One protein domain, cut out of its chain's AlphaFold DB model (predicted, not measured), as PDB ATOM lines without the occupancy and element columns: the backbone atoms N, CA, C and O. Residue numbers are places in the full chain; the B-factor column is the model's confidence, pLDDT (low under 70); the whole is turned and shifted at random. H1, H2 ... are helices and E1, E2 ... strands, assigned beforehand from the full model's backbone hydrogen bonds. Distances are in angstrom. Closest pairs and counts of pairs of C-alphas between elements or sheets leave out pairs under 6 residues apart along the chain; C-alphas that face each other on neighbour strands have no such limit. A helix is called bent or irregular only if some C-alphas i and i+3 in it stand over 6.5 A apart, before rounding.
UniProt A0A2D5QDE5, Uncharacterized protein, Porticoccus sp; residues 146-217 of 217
ATOM      1  N   PHE A 146     107.743 159.284 148.450       84.56
ATOM      2  CA  PHE A 146     108.803 159.725 147.547       84.56
ATOM      3  C   PHE A 146     108.270 160.533 146.357       84.56
ATOM      4  O   PHE A 146     108.789 161.604 146.051       84.56
ATOM      5  N   GLU A 147     107.192 160.084 145.723       82.69
ATOM      6  CA  GLU A 147     106.502 160.811 144.654       82.69
ATOM      7  C   GLU A 147     105.941 162.135 145.159       82.69
ATOM      8  O   GLU A 147     106.060 163.167 144.495       82.69
ATOM      9  N   ASN A 148     105.367 162.129 146.364       81.38
ATOM     10  CA  ASN A 148     104.897 163.348 146.995       81.38
ATOM     11  C   ASN A 148     106.075 164.310 147.227       81.38
ATOM     12  O   ASN A 148     105.982 165.483 146.873       81.38
ATOM     13  N   PHE A 149     107.218 163.817 147.715       83.75
ATOM     14  CA  PHE A 149     108.440 164.614 147.842       83.75
ATOM     15  C   PHE A 149     108.913 165.184 146.496       83.75
ATOM     16  O   PHE A 149     109.105 166.399 146.386       83.75
ATOM     17  N   LEU A 150     109.029 164.361 145.448       84.19
ATOM     18  CA  LEU A 150     109.427 164.800 144.104       84.19
ATOM     19  C   LEU A 150     108.482 165.864 143.530       84.19
ATOM     20  O   LEU A 150     108.949 166.845 142.944       84.19
ATOM     21  N   ASN A 151     107.172 165.732 143.765       79.50
ATOM     22  CA  ASN A 151     106.159 166.712 143.362       79.50
ATOM     23  C   ASN A 151     106.400 168.109 143.962       79.50
ATOM     24  O   ASN A 151     106.059 169.124 143.343       79.50
ATOM     25  N   TYR A 152     107.004 168.198 145.149       80.75
ATOM     26  CA  TYR A 152     107.410 169.473 145.748       80.75
ATOM     27  C   TYR A 152     108.844 169.876 145.371       80.75
ATOM     28  O   TYR A 152     109.099 171.067 145.148       80.75
ATOM     29  N   PHE A 153     109.755 168.909 145.248       83.88
ATOM     30  CA  PHE A 153     111.183 169.130 145.022       83.88
ATOM     31  C   PHE A 153     111.522 169.529 143.579       83.88
ATOM     32  O   PHE A 153     112.215 170.524 143.371       83.88
ATOM     33  N   ILE A 154     110.978 168.849 142.562       83.81
ATOM     34  CA  ILE A 154     111.265 169.149 141.144       83.81
ATOM     35  C   ILE A 154     110.944 170.618 140.803       83.81
ATOM     36  O   ILE A 154     111.804 171.323 140.255       83.81
ATOM     37  N   PRO A 155     109.766 171.168 141.169       77.94
ATOM     38  CA  PRO A 155     109.490 172.580 140.939       77.94
ATOM     39  C   PRO A 155     110.373 173.532 141.755       77.94
ATOM     40  O   PRO A 155     110.574 174.675 141.336       77.94
ATOM     41  N   PHE A 156     110.858 173.106 142.925       82.44
ATOM     42  CA  PHE A 156     111.790 173.877 143.749       82.44
ATOM     43  C   PHE A 156     113.164 173.973 143.073       82.44
ATOM     44  O   PHE A 156     113.648 175.085 142.852       82.44
ATOM     45  N   CYS A 157     113.716 172.853 142.601       85.38
ATOM     46  CA  CYS A 157     114.928 172.828 141.778       85.38
ATOM     47  C   CYS A 157     114.772 173.677 140.513       85.38
ATOM     48  O   CYS A 157     115.664 174.449 140.165       85.38
ATOM     49  N   GLY A 158     113.609 173.611 139.855       78.94
ATOM     50  CA  GLY A 158     113.291 174.467 138.712       78.94
ATOM     51  C   GLY A 158     113.337 175.963 139.051       78.94
ATOM     52  O   GLY A 158     113.895 176.751 138.287       78.94
ATOM     53  N   LYS A 159     112.803 176.371 140.213       80.31
ATOM     54  CA  LYS A 159     112.889 177.764 140.694       80.31
ATOM     55  C   LYS A 159     114.332 178.181 140.983       80.31
ATOM     56  O   LYS A 159     114.711 179.273 140.569       80.31
ATOM     57  N   ILE A 160     115.126 177.323 141.627       82.88
ATOM     58  CA  ILE A 160     116.552 177.578 141.887       82.88
ATOM     59  C   ILE A 160     117.311 177.735 140.570       82.88
ATOM     60  O   ILE A 160     118.018 178.720 140.384       82.88
ATOM     61  N   LYS A 161     117.110 176.825 139.610       81.00
ATOM     62  CA  LYS A 161     117.741 176.893 138.286       81.00
ATOM     63  C   LYS A 161     117.401 178.196 137.564       81.00
ATOM     64  O   LYS A 161     118.286 178.830 136.997       81.00
ATOM     65  N   ILE A 162     116.138 178.628 137.612       75.56
ATOM     66  CA  ILE A 162     115.710 179.915 137.039       75.56
ATOM     67  C   ILE A 162     116.365 181.089 137.776       75.56
ATOM     68  O   ILE A 162     116.818 182.027 137.125       75.56
ATOM     69  N   PHE A 163     116.423 181.055 139.108       78.81
ATOM     70  CA  PHE A 163     117.057 182.097 139.919       78.81
ATOM     71  C   PHE A 163     118.552 182.237 139.601       78.81
ATOM     72  O   PHE A 163     119.018 183.336 139.309       78.81
ATOM     73  N   LEU A 164     119.280 181.119 139.551       80.75
ATOM     74  CA  LEU A 164     120.692 181.083 139.170       80.75
ATOM     75  C   LEU A 164     120.897 181.583 137.736       80.75
ATOM     76  O   LEU A 164     121.765 182.418 137.501       80.75
ATOM     77  N   LYS A 165     120.048 181.156 136.791       74.50
ATOM     78  CA  LYS A 165     120.096 181.622 135.397       74.50
ATOM     79  C   LYS A 165     119.837 183.129 135.284       74.50
ATOM     80  O   LYS A 165     120.516 183.798 134.517       74.50
ATOM     81  N   LYS A 166     118.903 183.685 136.066       73.06
ATOM     82  CA  LYS A 166     118.664 185.138 136.125       73.06
ATOM     83  C   LYS A 166     119.876 185.899 136.657       73.06
ATOM     84  O   LYS A 166     120.229 186.919 136.080       73.06
ATOM     85  N   ARG A 167     120.503 185.398 137.728       75.62
ATOM     86  CA  ARG A 167     121.669 186.038 138.355       75.62
ATOM     87  C   ARG A 167     122.915 185.986 137.468       75.62
ATOM     88  O   ARG A 167     123.680 186.938 137.467       75.62
ATOM     89  N   LEU A 168     123.109 184.891 136.733       73.31
ATOM     90  CA  LEU A 168     124.312 184.662 135.925       73.31
ATOM     91  C   LEU A 168     124.204 185.181 134.485       73.31
ATOM     92  O   LEU A 168     125.199 185.631 133.937       73.31
ATOM     93  N   LEU A 169     123.030 185.103 133.850       62.88
ATOM     94  CA  LEU A 169     122.881 185.331 132.402       62.88
ATOM     95  C   LEU A 169     122.029 186.558 132.049       62.88
ATOM     96  O   LEU A 169     121.707 186.745 130.879       62.88
ATOM     97  N   GLY A 170     121.594 187.357 133.033       59.53
ATOM     98  CA  GLY A 170     120.827 188.593 132.804       59.53
ATOM     99  C   GLY A 170     119.532 188.416 131.994       59.53
ATOM    100  O   GLY A 170     118.961 189.389 131.505       59.53
ATOM    101  N   SER A 171     119.059 187.179 131.796       53.06
ATOM    102  CA  SER A 171     118.013 186.911 130.812       53.06
ATOM    103  C   SER A 171     116.633 187.284 131.356       53.06
ATOM    104  O   SER A 171     116.170 186.705 132.349       53.06
ATOM    105  N   ASN A 172     115.929 188.167 130.648       52.06
ATOM    106  CA  ASN A 172     114.518 188.473 130.869       52.06
ATOM    107  C   ASN A 172     113.630 187.312 130.388       52.06
ATOM    108  O   ASN A 172     113.051 187.353 129.306       52.06
ATOM    109  N   TYR A 173     113.534 186.244 131.183       50.81
ATOM    110  CA  TYR A 173     112.618 185.140 130.897       50.81
ATOM    111  C   TYR A 173     111.186 185.533 131.277       50.81
ATOM    112  O   TYR A 173     110.843 185.599 132.464       50.81
ATOM    113  N   ILE A 174     110.347 185.788 130.272       49.97
ATOM    114  CA  ILE A 174     108.913 186.031 130.451       49.97
ATOM    115  C   ILE A 174     108.226 184.673 130.581       49.97
ATOM    116  O   ILE A 174     108.151 183.891 129.635       49.97
ATOM    117  N   ARG A 175     107.718 184.375 131.777       48.69
ATOM    118  CA  ARG A 175     106.942 183.161 132.028       48.69
ATOM    119  C   ARG A 175     105.507 183.389 131.541       48.69
ATOM    120  O   ARG A 175     104.631 183.699 132.337       48.69
ATOM    121  N   ASN A 176     105.268 183.256 130.238       46.38
ATOM    122  CA  ASN A 176     103.907 183.258 129.695       46.38
ATOM    123  C   ASN A 176     103.248 181.904 129.971       46.38
ATOM    124  O   ASN A 176     103.239 181.007 129.131       46.38
ATOM    125  N   THR A 177     102.708 181.730 131.175       49.66
ATOM    126  CA  THR A 177     101.761 180.648 131.447       49.66
ATOM    127  C   THR A 177     100.360 181.120 131.067       49.66
ATOM    128  O   THR A 177      99.955 182.216 131.444       49.66
ATOM    129  N   LYS A 178      99.590 180.285 130.348       43.88
ATOM    130  CA  LYS A 178      98.167 180.553 130.030       43.88
ATOM    131  C   LYS A 178      97.324 180.844 131.284       43.88
ATOM    132  O   LYS A 178      96.288 181.487 131.194       43.88
ATOM    133  N   LEU A 179      97.800 180.397 132.446       48.25
ATOM    134  CA  LEU A 179      97.342 180.794 133.772       48.25
ATOM    135  C   LEU A 179      98.481 181.564 134.457       48.25
ATOM    136  O   LEU A 179      99.428 180.926 134.929       48.25
ATOM    137  N   PRO A 180      98.466 182.908 134.472       44.03
ATOM    138  CA  PRO A 180      99.491 183.694 135.142       44.03
ATOM    139  C   PRO A 180      99.358 183.439 136.642       44.03
ATOM    140  O   PRO A 180      98.475 183.985 137.287       44.03
ATOM    141  N   TYR A 181     100.235 182.582 137.169       50.59
ATOM    142  CA  TYR A 181     100.244 182.113 138.553       50.59
ATOM    143  C   TYR A 181      98.966 181.360 138.933       50.59
ATOM    144  O   TYR A 181      97.899 181.945 139.094       50.59
ATOM    145  N   PHE A 182      99.068 180.044 139.148       49.75
ATOM    146  CA  PHE A 182      98.014 179.342 139.870       49.75
ATOM    147  C   PHE A 182      97.852 180.033 141.228       49.75
ATOM    148  O   PHE A 182      98.762 180.067 142.062       49.75
ATOM    149  N   ILE A 183      96.717 180.712 141.339       54.47
ATOM    150  CA  ILE A 183      96.360 181.667 142.372       54.47
ATOM    151  C   ILE A 183      96.469 180.961 143.716       54.47
ATOM    152  O   ILE A 183      95.877 179.901 143.900       54.47
ATOM    153  N   ASN A 184      97.247 181.564 144.620       66.31
ATOM    154  CA  ASN A 184      97.372 181.247 146.042       66.31
ATOM    155  C   ASN A 184      96.305 180.246 146.517       66.31
ATOM    156  O   ASN A 184      95.126 180.591 146.586       66.31
ATOM    157  N   ILE A 185      96.735 179.030 146.862       65.75
ATOM    158  CA  ILE A 185      95.897 177.914 147.326       65.75
ATOM    159  C   ILE A 185      94.818 178.343 148.332       65.75
ATOM    160  O   ILE A 185      93.684 177.877 148.267       65.75
ATOM    161  N   LYS A 186      95.135 179.306 149.211       69.38
ATOM    162  CA  LYS A 186      94.199 179.866 150.195       69.38
ATOM    163  C   LYS A 186      93.030 180.598 149.529       69.38
ATOM    164  O   LYS A 186      91.899 180.494 149.984       69.38
ATOM    165  N   THR A 187      93.290 181.313 148.439       72.94
ATOM    166  CA  THR A 187      92.279 182.030 147.647       72.94
ATOM    167  C   THR A 187      91.394 181.060 146.871       72.94
ATOM    168  O   THR A 187      90.184 181.258 146.838       72.94
ATOM    169  N   LEU A 188      91.965 179.994 146.293       71.69
ATOM    170  CA  LEU A 188      91.184 178.935 145.647       71.69
ATOM    171  C   LEU A 188      90.258 178.255 146.663       71.69
ATOM    172  O   LEU A 188      89.053 178.203 146.444       71.69
ATOM    173  N   ILE A 189      90.796 177.835 147.813       70.25
ATOM    174  CA  ILE A 189      90.010 177.242 148.905       70.25
ATOM    175  C   ILE A 189      88.915 178.209 149.371       70.25
ATOM    176  O   ILE A 189      87.779 177.787 149.558       70.25
ATOM    177  N   LYS A 190      89.213 179.509 149.520       75.62
ATOM    178  CA  LYS A 190      88.212 180.523 149.889       75.62
ATOM    179  C   LYS A 190      87.097 180.626 148.842       75.62
ATOM    180  O   LYS A 190      85.930 180.599 149.215       75.62
ATOM    181  N   LYS A 191      87.435 180.694 147.550       74.38
ATOM    182  CA  LYS A 191      86.449 180.752 146.455       74.38
ATOM    183  C   LYS A 191      85.587 179.492 146.390       74.38
ATOM    184  O   LYS A 191      84.376 179.606 146.256       74.38
ATOM    185  N   ILE A 192      86.178 178.306 146.545       69.50
ATOM    186  CA  ILE A 192      85.405 177.056 146.536       69.50
ATOM    187  C   ILE A 192      84.537 176.941 147.800       69.50
ATOM    188  O   ILE A 192      83.392 176.517 147.703       69.50
ATOM    189  N   LYS A 193      85.008 177.388 148.975       70.44
ATOM    190  CA  LYS A 193      84.175 177.463 150.193       70.44
ATOM    191  C   LYS A 193      82.960 178.378 150.016       70.44
ATOM    192  O   LYS A 193      81.889 178.027 150.491       70.44
ATOM    193  N   VAL A 194      83.105 179.502 149.309       72.56
ATOM    194  CA  VAL A 194      81.971 180.375 148.949       72.56
ATOM    195  C   VAL A 194      80.970 179.639 148.054       72.56
ATOM    196  O   VAL A 194      79.768 179.746 148.280       72.56
ATOM    197  N   LEU A 195      81.440 178.838 147.093       66.62
ATOM    198  CA  LEU A 195      80.573 177.991 146.259       66.62
ATOM    199  C   LEU A 195      79.884 176.865 147.057       66.62
ATOM    200  O   LEU A 195      78.830 176.383 146.658       66.62
ATOM    201  N   ASN A 196      80.449 176.477 148.204       65.81
ATOM    202  CA  ASN A 196      79.950 175.425 149.096       65.81
ATOM    203  C   ASN A 196      78.856 175.904 150.080       65.81
ATOM    204  O   ASN A 196      78.615 175.262 151.099       65.81
ATOM    205  N   THR A 197      78.223 177.049 149.813       63.78
ATOM    206  CA  THR A 197      77.150 177.632 150.644       63.78
ATOM    207  C   THR A 197      75.744 177.129 150.280       63.78
ATOM    208  O   THR A 197      74.777 177.461 150.959       63.78
ATOM    209  N   GLY A 198      75.610 176.312 149.227       63.81
ATOM    210  CA  GLY A 198      74.342 175.699 148.813       63.81
ATOM    211  C   GLY A 198      74.056 174.333 149.458       63.81
ATOM    212  O   GLY A 198      74.895 173.755 150.139       63.81
ATOM    213  N   LYS A 199      72.877 173.754 149.165       60.25
ATOM    214  CA  LYS A 199      72.395 172.441 149.671       60.25
ATOM    215  C   LYS A 199      73.288 171.219 149.345       60.25
ATOM    216  O   LYS A 199      72.964 170.113 149.758       60.25
ATOM    217  N   LYS A 200      74.372 171.375 148.576       64.25
ATOM    218  CA  LYS A 200      75.270 170.286 148.149       64.25
ATOM    219  C   LYS A 200      76.663 170.526 148.719       64.25
ATOM    220  O   LYS A 200      77.336 171.465 148.305       64.25
ATOM    221  N   LYS A 201      77.082 169.664 149.646       73.69
ATOM    222  CA  LYS A 201      78.382 169.751 150.316       73.69
ATOM    223  C   LYS A 201      79.476 169.245 149.371       73.69
ATOM    224  O   LYS A 201      79.445 168.099 148.944       73.69
ATOM    225  N   LEU A 202      80.431 170.095 149.026       76.94
ATOM    226  CA  LEU A 202      81.627 169.737 148.264       76.94
ATOM    227  C   LEU A 202      82.762 169.350 149.223       76.94
ATOM    228  O   LEU A 202      83.024 170.064 150.196       76.94
ATOM    229  N   ILE A 203      83.452 168.251 148.926       76.06
ATOM    230  CA  ILE A 203      84.704 167.823 149.556       76.06
ATOM    231  C   ILE A 203      85.851 168.260 148.650       76.06
ATOM    232  O   ILE A 203      85.820 168.035 147.446       76.06
ATOM    233  N   ILE A 204      86.880 168.877 149.224       75.94
ATOM    234  CA  ILE A 204      88.070 169.302 148.485       75.94
ATOM    235  C   ILE A 204      89.278 168.610 149.101       75.94
ATOM    236  O   ILE A 204      89.585 168.838 150.273       75.94
ATOM    237  N   LYS A 205      89.982 167.803 148.309       77.12
ATOM    238  CA  LYS A 205      91.227 167.132 148.699       77.12
ATOM    239  C   LYS A 205      92.373 167.694 147.866       77.12
ATOM    240  O   LYS A 205      92.266 167.834 146.651       77.12
ATOM    241  N   LYS A 206      93.481 168.052 148.509       77.56
ATOM    242  CA  LYS A 206      94.708 168.426 147.796       77.56
ATOM    243  C   LYS A 206      95.442 167.143 147.411       77.56
ATOM    244  O   LYS A 206      95.812 166.389 148.302       77.56
ATOM    245  N   ILE A 207      95.653 166.933 146.115       77.06
ATOM    246  CA  ILE A 207      96.244 165.707 145.563       77.06
ATOM    247  C   ILE A 207      97.743 165.894 145.329       77.06
ATOM    248  O   ILE A 207      98.553 165.107 145.800       77.06
ATOM    249  N   THR A 208      98.134 167.009 144.709       74.75
ATOM    250  CA  THR A 208      99.543 167.428 144.604       74.75
ATOM    251  C   THR A 208      99.681 168.921 144.896       74.75
ATOM    252  O   THR A 208      98.738 169.590 145.325       74.75
ATOM    253  N   ARG A 209     100.870 169.493 144.669       72.88
ATOM    254  CA  ARG A 209     101.107 170.935 144.814       72.88
ATOM    255  C   ARG A 209     100.126 171.790 143.998       72.88
ATOM    256  O   ARG A 209      99.752 172.863 144.469       72.88
ATOM    257  N   GLU A 210      99.751 171.328 142.805       73.50
ATOM    258  CA  GLU A 210      98.956 172.089 141.825       73.50
ATOM    259  C   GLU A 210      97.629 171.410 141.449       73.50
ATOM    260  O   GLU A 210      96.832 172.007 140.731       73.50
ATOM    261  N   VAL A 211      97.361 170.205 141.963       75.75
ATOM    262  CA  VAL A 211      96.146 169.433 141.664       75.75
ATOM    263  C   VAL A 211      95.274 169.305 142.911       75.75
ATOM    264  O   VAL A 211      95.744 168.918 143.985       75.75
ATOM    265  N   PHE A 212      93.987 169.609 142.752       77.38
ATOM    266  CA  PHE A 212      92.950 169.459 143.772       77.38
ATOM    267  C   PHE A 212      91.838 168.589 143.212       77.38
ATOM    268  O   PHE A 212      91.380 168.826 142.097       77.38
ATOM    269  N   GLN A 213      91.383 167.631 144.006       78.56
ATOM    270  CA  GLN A 213      90.188 166.851 143.741       78.56
ATOM    271  C   GLN A 213      89.010 167.526 144.438       78.56
ATOM    272  O   GLN A 213      89.105 167.917 145.605       78.56
ATOM    273  N   ILE A 214      87.911 167.688 143.707       77.88
ATOM    274  CA  ILE A 214      86.659 168.231 144.226       77.88
ATOM    275  C   ILE A 214      85.599 167.158 144.022       77.88
ATOM    276  O   ILE A 214      85.277 166.816 142.890       77.88
ATOM    277  N   GLU A 215      85.066 166.636 145.117       75.56
ATOM    278  CA  GLU A 215      84.011 165.629 145.110       75.56
ATOM    279  C   GLU A 215      82.720 166.253 145.621       75.56
ATOM    280  O   GLU A 215      82.725 167.107 146.510       75.56
ATOM    281  N   LYS A 216      81.595 165.823 145.066       73.88
ATOM    282  CA  LYS A 216      80.293 166.138 145.633       73.88
ATOM    283  C   LYS A 216      79.946 165.046 146.645       73.88
ATOM    284  O   LYS A 216      79.998 163.871 146.294       73.88
ATOM    285  N   ASN A 217      79.624 165.461 147.866       65.69
ATOM    286  CA  ASN A 217      79.111 164.584 148.911       65.69
ATOM    287  C   ASN A 217      77.653 164.191 148.643       65.69
ATOM    288  O   ASN A 217      76.924 164.992 147.997       65.69
TER     289      ASN A 217
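What this domain is: This is residues 146 to 217 of the 217 residues of an uncharacterized protein of Porticoccus sp (UniProt A0A2D5QDE5). A loose, open frame: the long helix H1 makes one end, and at the other end the short helix H2 runs side by side with a small two-stranded hairpin, E1 and E2. A long link with no named element, residues 170 to 184, joins the two ends, and neither H2 nor the hairpin packs on H1. The printed part has 72 residues with two named helices and two named strands, in the order H1, H2, E1, E2; the sheet is E1 - E2, antiparallel, and the class is mixed, helices and strands. The whole is only just extended, close to loose, with a radius of gyration of the C-alphas of 16.9 A, and its outline is elongated, spanning 55 by 29 by 17 A.

How they stand to each other: H1, residues 146 to 169, is apart from H2, residues 185 to 195. H1 is also apart from both strands, E1, residues 202 to 206, and E2, residues 212 to 216. H2 and E1 are near each other, with 9 pairs of C-alphas within 10 A but no pair within 8 A. H2 and E2 are apart, with 4 pairs of C-alphas within 10 A. E1 and E2 form a hairpin, antiparallel with 160 degrees between their N-to-C directions. The C-alphas of Ile 204 and Ile 214 face each other at 4.6 A. N 203 and O 215 are within hydrogen-bond range at 2.8 A, and so are N 213 and O 205 at 2.8 A. Every O i to N i+4 pair in H2 is within hydrogen-bond range, and in H1 19 of 20 are.

Where its parts are: H1 begins with C-alpha 146 at (108.803, 159.725, 147.547) and ends with C-alpha 169 at (122.881, 185.331, 132.402), 32.9 A away. It has a kink of 26 degrees near residue 153, and it is neither bent nor irregular, but only just: C-alphas 152 and 155 are 6.1 A apart. H2, residues 185 to 195, is 15.4 A long from first to last C-alpha. E1, residues 202 to 206, and E2, residues 212 to 216, are each 13.2 A long, and C-alpha 216 is at (80.293, 166.138, 145.633).

The domain as a whole: The two C-alphas farthest apart, those of Leu 168 and Lys 199, are 55.1 A apart. The printed part has no cut and ends at Asn 217, the chain's last residue. The link from H1 to H2 is long, with 15 residues, that from H2 to E1 is short, and that from E1 to E2 is tight. Residues 156 to 161 of H1 and residues 174 to 181 of the long link stand free. The mean pLDDT of the printed part is 70.2; residues 169 to 186, 192, 195 to 200 and 217 are under 70.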